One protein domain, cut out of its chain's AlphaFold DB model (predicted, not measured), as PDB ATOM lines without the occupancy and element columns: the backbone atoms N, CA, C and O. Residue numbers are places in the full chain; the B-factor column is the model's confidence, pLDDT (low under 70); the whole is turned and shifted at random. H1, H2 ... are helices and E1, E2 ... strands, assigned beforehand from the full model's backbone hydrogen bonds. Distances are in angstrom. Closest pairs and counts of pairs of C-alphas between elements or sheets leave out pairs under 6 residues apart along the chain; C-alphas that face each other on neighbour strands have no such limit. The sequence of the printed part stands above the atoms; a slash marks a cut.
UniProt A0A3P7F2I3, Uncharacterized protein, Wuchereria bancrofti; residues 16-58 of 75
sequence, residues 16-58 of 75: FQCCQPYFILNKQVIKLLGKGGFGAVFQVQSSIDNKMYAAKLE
ATOM      1  N   PHE A  16      20.514 -21.202 -15.481       59.49
ATOM      2  CA  PHE A  16      19.824 -22.316 -16.114       59.49
ATOM      3  C   PHE A  16      19.941 -22.203 -17.628       59.49
ATOM      4  O   PHE A  16      19.506 -21.222 -18.241       59.49
ATOM      5  N   GLN A  17      20.527 -23.231 -18.238       60.79
ATOM      6  CA  GLN A  17      20.464 -23.427 -19.678       60.79
ATOM      7  C   GLN A  17      19.114 -24.068 -20.011       60.79
ATOM      8  O   GLN A  17      18.855 -25.229 -19.696       60.79
ATOM      9  N   CYS A  18      18.218 -23.288 -20.613       55.52
ATOM     10  CA  CYS A  18      16.883 -23.754 -20.970       55.52
ATOM     11  C   CYS A  18      16.909 -24.472 -22.328       55.52
ATOM     12  O   CYS A  18      16.615 -23.858 -23.349       55.52
ATOM     13  N   CYS A  19      17.208 -25.774 -22.354       51.93
ATOM     14  CA  CYS A  19      16.913 -26.610 -23.533       51.93
ATOM     15  C   CYS A  19      15.479 -27.167 -23.515       51.93
ATOM     16  O   CYS A  19      14.991 -27.634 -24.538       51.93
ATOM     17  N   GLN A  20      14.795 -27.125 -22.366       49.61
ATOM     18  CA  GLN A  20      13.482 -27.745 -22.193       49.61
ATOM     19  C   GLN A  20      12.362 -26.700 -22.033       49.61
ATOM     20  O   GLN A  20      12.484 -25.812 -21.183       49.61
ATOM     21  N   PRO A  21      11.236 -26.827 -22.766       53.66
ATOM     22  CA  PRO A  21      10.118 -25.878 -22.696       53.66
ATOM     23  C   PRO A  21       9.457 -25.835 -21.308       53.66
ATOM     24  O   PRO A  21       8.996 -24.782 -20.870       53.66
ATOM     25  N   TYR A  22       9.485 -26.945 -20.562       55.03
ATOM     26  CA  TYR A  22       8.890 -27.038 -19.223       55.03
ATOM     27  C   TYR A  22       9.544 -26.120 -18.191       55.03
ATOM     28  O   TYR A  22       8.873 -25.643 -17.277       55.03
ATOM     29  N   PHE A  23      10.838 -25.825 -18.337       56.85
ATOM     30  CA  PHE A  23      11.544 -25.003 -17.358       56.85
ATOM     31  C   PHE A  23      11.069 -23.539 -17.359       56.85
ATOM     32  O   PHE A  23      11.241 -22.838 -16.359       56.85
ATOM     33  N   ILE A  24      10.450 -23.089 -18.452       60.12
ATOM     34  CA  ILE A  24       9.977 -21.712 -18.638       60.12
ATOM     35  C   ILE A  24       8.547 -21.533 -18.100       60.12
ATOM     36  O   ILE A  24       8.168 -20.419 -17.755       60.12
ATOM     37  N   LEU A  25       7.772 -22.614 -17.942       61.03
ATOM     38  CA  LEU A  25       6.332 -22.534 -17.651       61.03
ATOM     39  C   LEU A  25       6.000 -21.783 -16.345       61.03
ATOM     40  O   LEU A  25       4.963 -21.142 -16.252       61.03
ATOM     41  N   ASN A  26       6.901 -21.818 -15.359       70.62
ATOM     42  CA  ASN A  26       6.748 -21.139 -14.066       70.62
ATOM     43  C   ASN A  26       7.782 -20.023 -13.856       70.62
ATOM     44  O   ASN A  26       8.212 -19.769 -12.730       70.62
ATOM     45  N   LYS A  27       8.265 -19.398 -14.937       74.13
ATOM     46  CA  LYS A  27       9.276 -18.340 -14.846       74.13
ATOM     47  C   LYS A  27       8.855 -17.097 -15.607       74.13
ATOM     48  O   LYS A  27       8.636 -17.131 -16.813       74.13
ATOM     49  N   GLN A  28       8.806 -15.980 -14.897       81.92
ATOM     50  CA  GLN A  28       8.568 -14.672 -15.482       81.92
ATOM     51  C   GLN A  28       9.900 -14.049 -15.895       81.92
ATOM     52  O   GLN A  28      10.817 -13.930 -15.084       81.92
ATOM     53  N   VAL A  29      10.020 -13.631 -17.154       82.13
ATOM     54  CA  VAL A  29      11.174 -12.848 -17.610       82.13
ATOM     55  C   VAL A  29      11.061 -11.436 -17.043       82.13
ATOM     56  O   VAL A  29      10.107 -10.724 -17.337       82.13
ATOM     57  N   ILE A  30      12.044 -11.034 -16.239       86.00
ATOM     58  CA  ILE A  30      12.082  -9.726 -15.578       86.00
ATOM     59  C   ILE A  30      12.845  -8.715 -16.428       86.00
ATOM     60  O   ILE A  30      12.391  -7.593 -16.639       86.00
ATOM     61  N   LYS A  31      14.042  -9.090 -16.897       87.18
ATOM     62  CA  LYS A  31      14.948  -8.150 -17.569       87.18
ATOM     63  C   LYS A  31      15.968  -8.865 -18.449       87.18
ATOM     64  O   LYS A  31      16.468  -9.920 -18.085       87.18
ATOM     65  N   LEU A  32      16.350  -8.260 -19.572       86.56
ATOM     66  CA  LEU A  32      17.526  -8.680 -20.339       86.56
ATOM     67  C   LEU A  32      18.811  -8.258 -19.598       86.56
ATOM     68  O   LEU A  32      19.020  -7.068 -19.353       86.56
ATOM     69  N   LEU A  33      19.668  -9.220 -19.254       85.20
ATOM     70  CA  LEU A  33      20.956  -8.972 -18.593       85.20
ATOM     71  C   LEU A  33      22.075  -8.709 -19.603       85.20
ATOM     72  O   LEU A  33      22.910  -7.836 -19.379       85.20
ATOM     73  N   GLY A  34      22.079  -9.429 -20.724       83.86
ATOM     74  CA  GLY A  34      23.083  -9.251 -21.769       83.86
ATOM     75  C   GLY A  34      22.747 -10.024 -23.035       83.86
ATOM     76  O   GLY A  34      22.056 -11.037 -22.993       83.86
ATOM     77  N   LYS A  35      23.246  -9.545 -24.173       83.87
ATOM     78  CA  LYS A  35      23.160 -10.219 -25.473       83.87
ATOM     79  C   LYS A  35      24.567 -10.329 -26.049       83.87
ATOM     80  O   LYS A  35      25.306  -9.349 -26.032       83.87
ATOM     81  N   GLY A  36      24.923 -11.506 -26.552       80.77
ATOM     82  CA  GLY A  36      26.200 -11.774 -27.207       80.77
ATOM     83  C   GLY A  36      26.034 -12.729 -28.389       80.77
ATOM     84  O   GLY A  36      24.924 -13.152 -28.705       80.77
ATOM     85  N   GLY A  37      27.143 -13.088 -29.039       76.44
ATOM     86  CA  GLY A  37      27.133 -14.012 -30.186       76.44
ATOM     87  C   GLY A  37      26.602 -15.416 -29.863       76.44
ATOM     88  O   GLY A  37      26.129 -16.108 -30.752       76.44
ATOM     89  N   PHE A  38      26.609 -15.806 -28.585       74.22
ATOM     90  CA  PHE A  38      26.160 -17.115 -28.098       74.22
ATOM     91  C   PHE A  38      24.727 -17.111 -27.542       74.22
ATOM     92  O   PHE A  38      24.347 -18.034 -26.824       74.22
ATOM     93  N   GLY A  39      23.955 -16.052 -27.797       76.70
ATOM     94  CA  GLY A  39      22.585 -15.912 -27.308       76.70
ATOM     95  C   GLY A  39      22.376 -14.733 -26.356       76.70
ATOM     96  O   GLY A  39      23.178 -13.798 -26.288       76.70
ATOM     97  N   ALA A  40      21.264 -14.760 -25.631       80.66
ATOM     98  CA  ALA A  40      20.856 -13.705 -24.706       80.66
ATOM     99  C   ALA A  40      20.633 -14.267 -23.299       80.66
ATOM    100  O   ALA A  40      20.053 -15.334 -23.139       80.66
ATOM    101  N   VAL A  41      21.088 -13.552 -22.274       82.84
ATOM    102  CA  VAL A  41      20.872 -13.899 -20.868       82.84
ATOM    103  C   VAL A  41      19.779 -13.004 -20.305       82.84
ATOM    104  O   VAL A  41      19.875 -11.777 -20.362       82.84
ATOM    105  N   PHE A  42      18.758 -13.620 -19.729       83.64
ATOM    106  CA  PHE A  42      17.616 -12.971 -19.108       83.64
ATOM    107  C   PHE A  42      17.626 -13.224 -17.606       83.64
ATOM    108  O   PHE A  42      17.888 -14.332 -17.154       83.64
ATOM    109  N   GLN A  43      17.295 -12.207 -16.826       83.91
ATOM    110  CA  GLN A  43      16.889 -12.369 -15.444       83.91
ATOM    111  C   GLN A  43      15.458 -12.894 -15.442       83.91
ATOM    112  O   GLN A  43      14.562 -12.252 -15.994       83.91
ATOM    113  N   VAL A  44      15.253 -14.047 -14.824       83.71
ATOM    114  CA  VAL A  44      13.943 -14.678 -14.686       83.71
ATOM    115  C   VAL A  44      13.621 -14.876 -13.213       83.71
ATOM    116  O   VAL A  44      14.499 -15.220 -12.426       83.71
ATOM    117  N   GLN A  45      12.370 -14.656 -12.839       82.93
ATOM    118  CA  GLN A  45      11.863 -14.936 -11.504       82.93
ATOM    119  C   GLN A  45      11.011 -16.195 -11.563       82.93
ATOM    120  O   GLN A  45      10.119 -16.308 -12.402       82.93
ATOM    121  N   SER A  46      11.293 -17.149 -10.690       80.16
ATOM    122  CA  SER A  46      10.450 -18.330 -10.523       80.16
ATOM    123  C   SER A  46       9.216 -17.979  -9.701       80.16
ATOM    124  O   SER A  46       9.336 -17.385  -8.632       80.16
ATOM    125  N   SER A  47       8.035 -18.361 -10.187       78.71
ATOM    126  CA  SER A  47       6.773 -18.173  -9.461       78.71
ATOM    127  C   SER A  47       6.627 -19.112  -8.260       78.71
ATOM    128  O   SER A  47       5.786 -18.867  -7.402       78.71
ATOM    129  N   ILE A  48       7.436 -20.175  -8.183       81.42
ATOM    130  CA  ILE A  48       7.337 -21.210  -7.140       81.42
ATOM    131  C   ILE A  48       8.031 -20.757  -5.852       81.42
ATOM    132  O   ILE A  48       7.489 -20.908  -4.764       81.42
ATOM    133  N   ASP A  49       9.239 -20.212  -5.972       81.42
ATOM    134  CA  ASP A  49      10.093 -19.856  -4.834       81.42
ATOM    135  C   ASP A  49      10.475 -18.373  -4.802       81.42
ATOM    136  O   ASP A  49      11.261 -17.957  -3.952       81.42
ATOM    137  N   ASN A  50       9.925 -17.564  -5.718       78.71
ATOM    138  CA  ASN A  50      10.239 -16.144  -5.889       78.71
ATOM    139  C   ASN A  50      11.740 -15.854  -6.062       78.71
ATOM    140  O   ASN A  50      12.165 -14.702  -5.929       78.71
ATOM    141  N   LYS A  51      12.551 -16.872  -6.386       80.16
ATOM    142  CA  LYS A  51      13.989 -16.709  -6.589       80.16
ATOM    143  C   LYS A  51      14.283 -16.173  -7.978       80.16
ATOM    144  O   LYS A  51      13.583 -16.449  -8.954       80.16
ATOM    145  N   MET A  52      15.355 -15.394  -8.036       81.99
ATOM    146  CA  MET A  52      15.872 -14.806  -9.261       81.99
ATOM    147  C   MET A  52      16.946 -15.717  -9.849       81.99
ATOM    148  O   MET A  52      17.854 -16.162  -9.151       81.99
ATOM    149  N   TYR A  53      16.855 -15.951 -11.151       79.65
ATOM    150  CA  TYR A  53      17.745 -16.812 -11.915       79.65
ATOM    151  C   TYR A  53      18.212 -16.110 -13.183       79.65
ATOM    152  O   TYR A  53      17.565 -15.180 -13.668       79.65
ATOM    153  N   ALA A  54      19.324 -16.574 -13.744       81.51
ATOM    154  CA  ALA A  54      19.768 -16.162 -15.066       81.51
ATOM    155  C   ALA A  54      19.441 -17.281 -16.065       81.51
ATOM    156  O   ALA A  54      19.969 -18.384 -15.960       81.51
ATOM    157  N   ALA A  55      18.558 -17.020 -17.024       76.99
ATOM    158  CA  ALA A  55      18.248 -17.941 -18.109       76.99
ATOM    159  C   ALA A  55      19.023 -17.529 -19.360       76.99
ATOM    160  O   ALA A  55      18.882 -16.399 -19.831       76.99
ATOM    161  N   LYS A  56      19.829 -18.435 -19.914       78.73
ATOM    162  CA  LYS A  56      20.484 -18.222 -21.209       78.73
ATOM    163  C   LYS A  56      19.596 -18.799 -22.313       78.73
ATOM    164  O   LYS A  56      19.293 -19.989 -22.302       78.73
ATOM    165  N   LEU A  57      19.184 -17.951 -23.249       73.30
ATOM    166  CA  LEU A  57      18.508 -18.324 -24.484       73.30
ATOM    167  C   LEU A  57      19.552 -18.434 -25.593       73.30
ATOM    168  O   LEU A  57      20.125 -17.422 -26.004       73.30
ATOM    169  N   GLU A  58      19.787 -19.645 -26.077       68.80
ATOM    170  CA  GLU A  58      20.563 -19.876 -27.292       68.80
ATOM    171  C   GLU A  58      19.610 -19.810 -28.491       68.80
ATOM    172  O   GLU A  58      18.525 -20.391 -28.469       68.80
TER     173      GLU A  58
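What this domain is: This is residues 16 to 58 of the 75 residues of an uncharacterized protein of Wuchereria bancrofti (UniProt A0A3P7F2I3). The model is a single curved, strongly twisted sheet of three strands, two hairpins in a row, whose strands E1 and E2 both bend along their length. Before it, residues 16 to 24 loop from the E3 edge of the sheet, where residues 16 to 17 pair beside E3, over to the beginning of E1, and on the way form one short helix, H1, that only grazes the sheet. The printed part has 43 residues with one named helix and three named strands, in the order H1, E1, E2, E3; the sheet's order is E1, E2, E3, antiparallel throughout, and the class is mostly strand. The whole is compact, with a radius of gyration of the C-alphas of 10.0 A, and only just elongated, spanning 31 by 20 by 11 A.

How they stand to each other: Residues 16 to 17 pair, parallel, with residues 55 to 56 of E3, the strand of residues 52 to 57. H1, residues 21 to 24, is only just on the sheet, with 5 pairs of C-alphas within 10 A, and only grazes it with residues 23 to 24. H1 is too short for any O i to N i+4 pair; its one O i to N i+3 pair is within hydrogen-bond range. E1, residues 27 to 36, is an edge strand and bends by 75 degrees at residue 30. E2, residues 39 to 46, is the inner strand and bends by 52 degrees at residue 43. E1 and E2 form an antiparallel hairpin at 157 degrees between directions; the C-alphas of Lys 35 and Ala 40 face each other at 4.2 A, and N 43 and O 31, 2.7 A apart, are within hydrogen-bond range, as are N 28 and O 45 at 2.8 A. E2 and E3 form the second antiparallel hairpin, at 149 degrees; the C-alphas of Val 41 and Lys 56 face each other at 4.4 A, and N 42 and O 55 are within hydrogen-bond range at 2.8 A. E1, E2 and E3 make a meander, each strand the antiparallel neighbour of the one before. The sheet's C-alphas lie up to 5.1 A off its best plane.

Where its parts are: H1 begins at C-alpha 21 (10.118, -25.878, -22.696) and measures 5.8 A from first to last C-alpha. E1, the longest strand by residues, begins at C-alpha 27 (9.276, -18.340, -14.846) and measures 22.0 A. E2 measures 20.9 A. E3 measures 15.8 A and ends at C-alpha 57 (18.508, -18.324, -24.484).

The domain as a whole: The two C-alphas farthest apart are those of Gly 37 and Ile 48, at 31.2 A. The printed part has no cut, and the links H1 to E1, E1 to E2 and E2 to E3 are tight. The mean pLDDT of the printed part is 74.7; residues 16 to 25 and residue 58 are under 70.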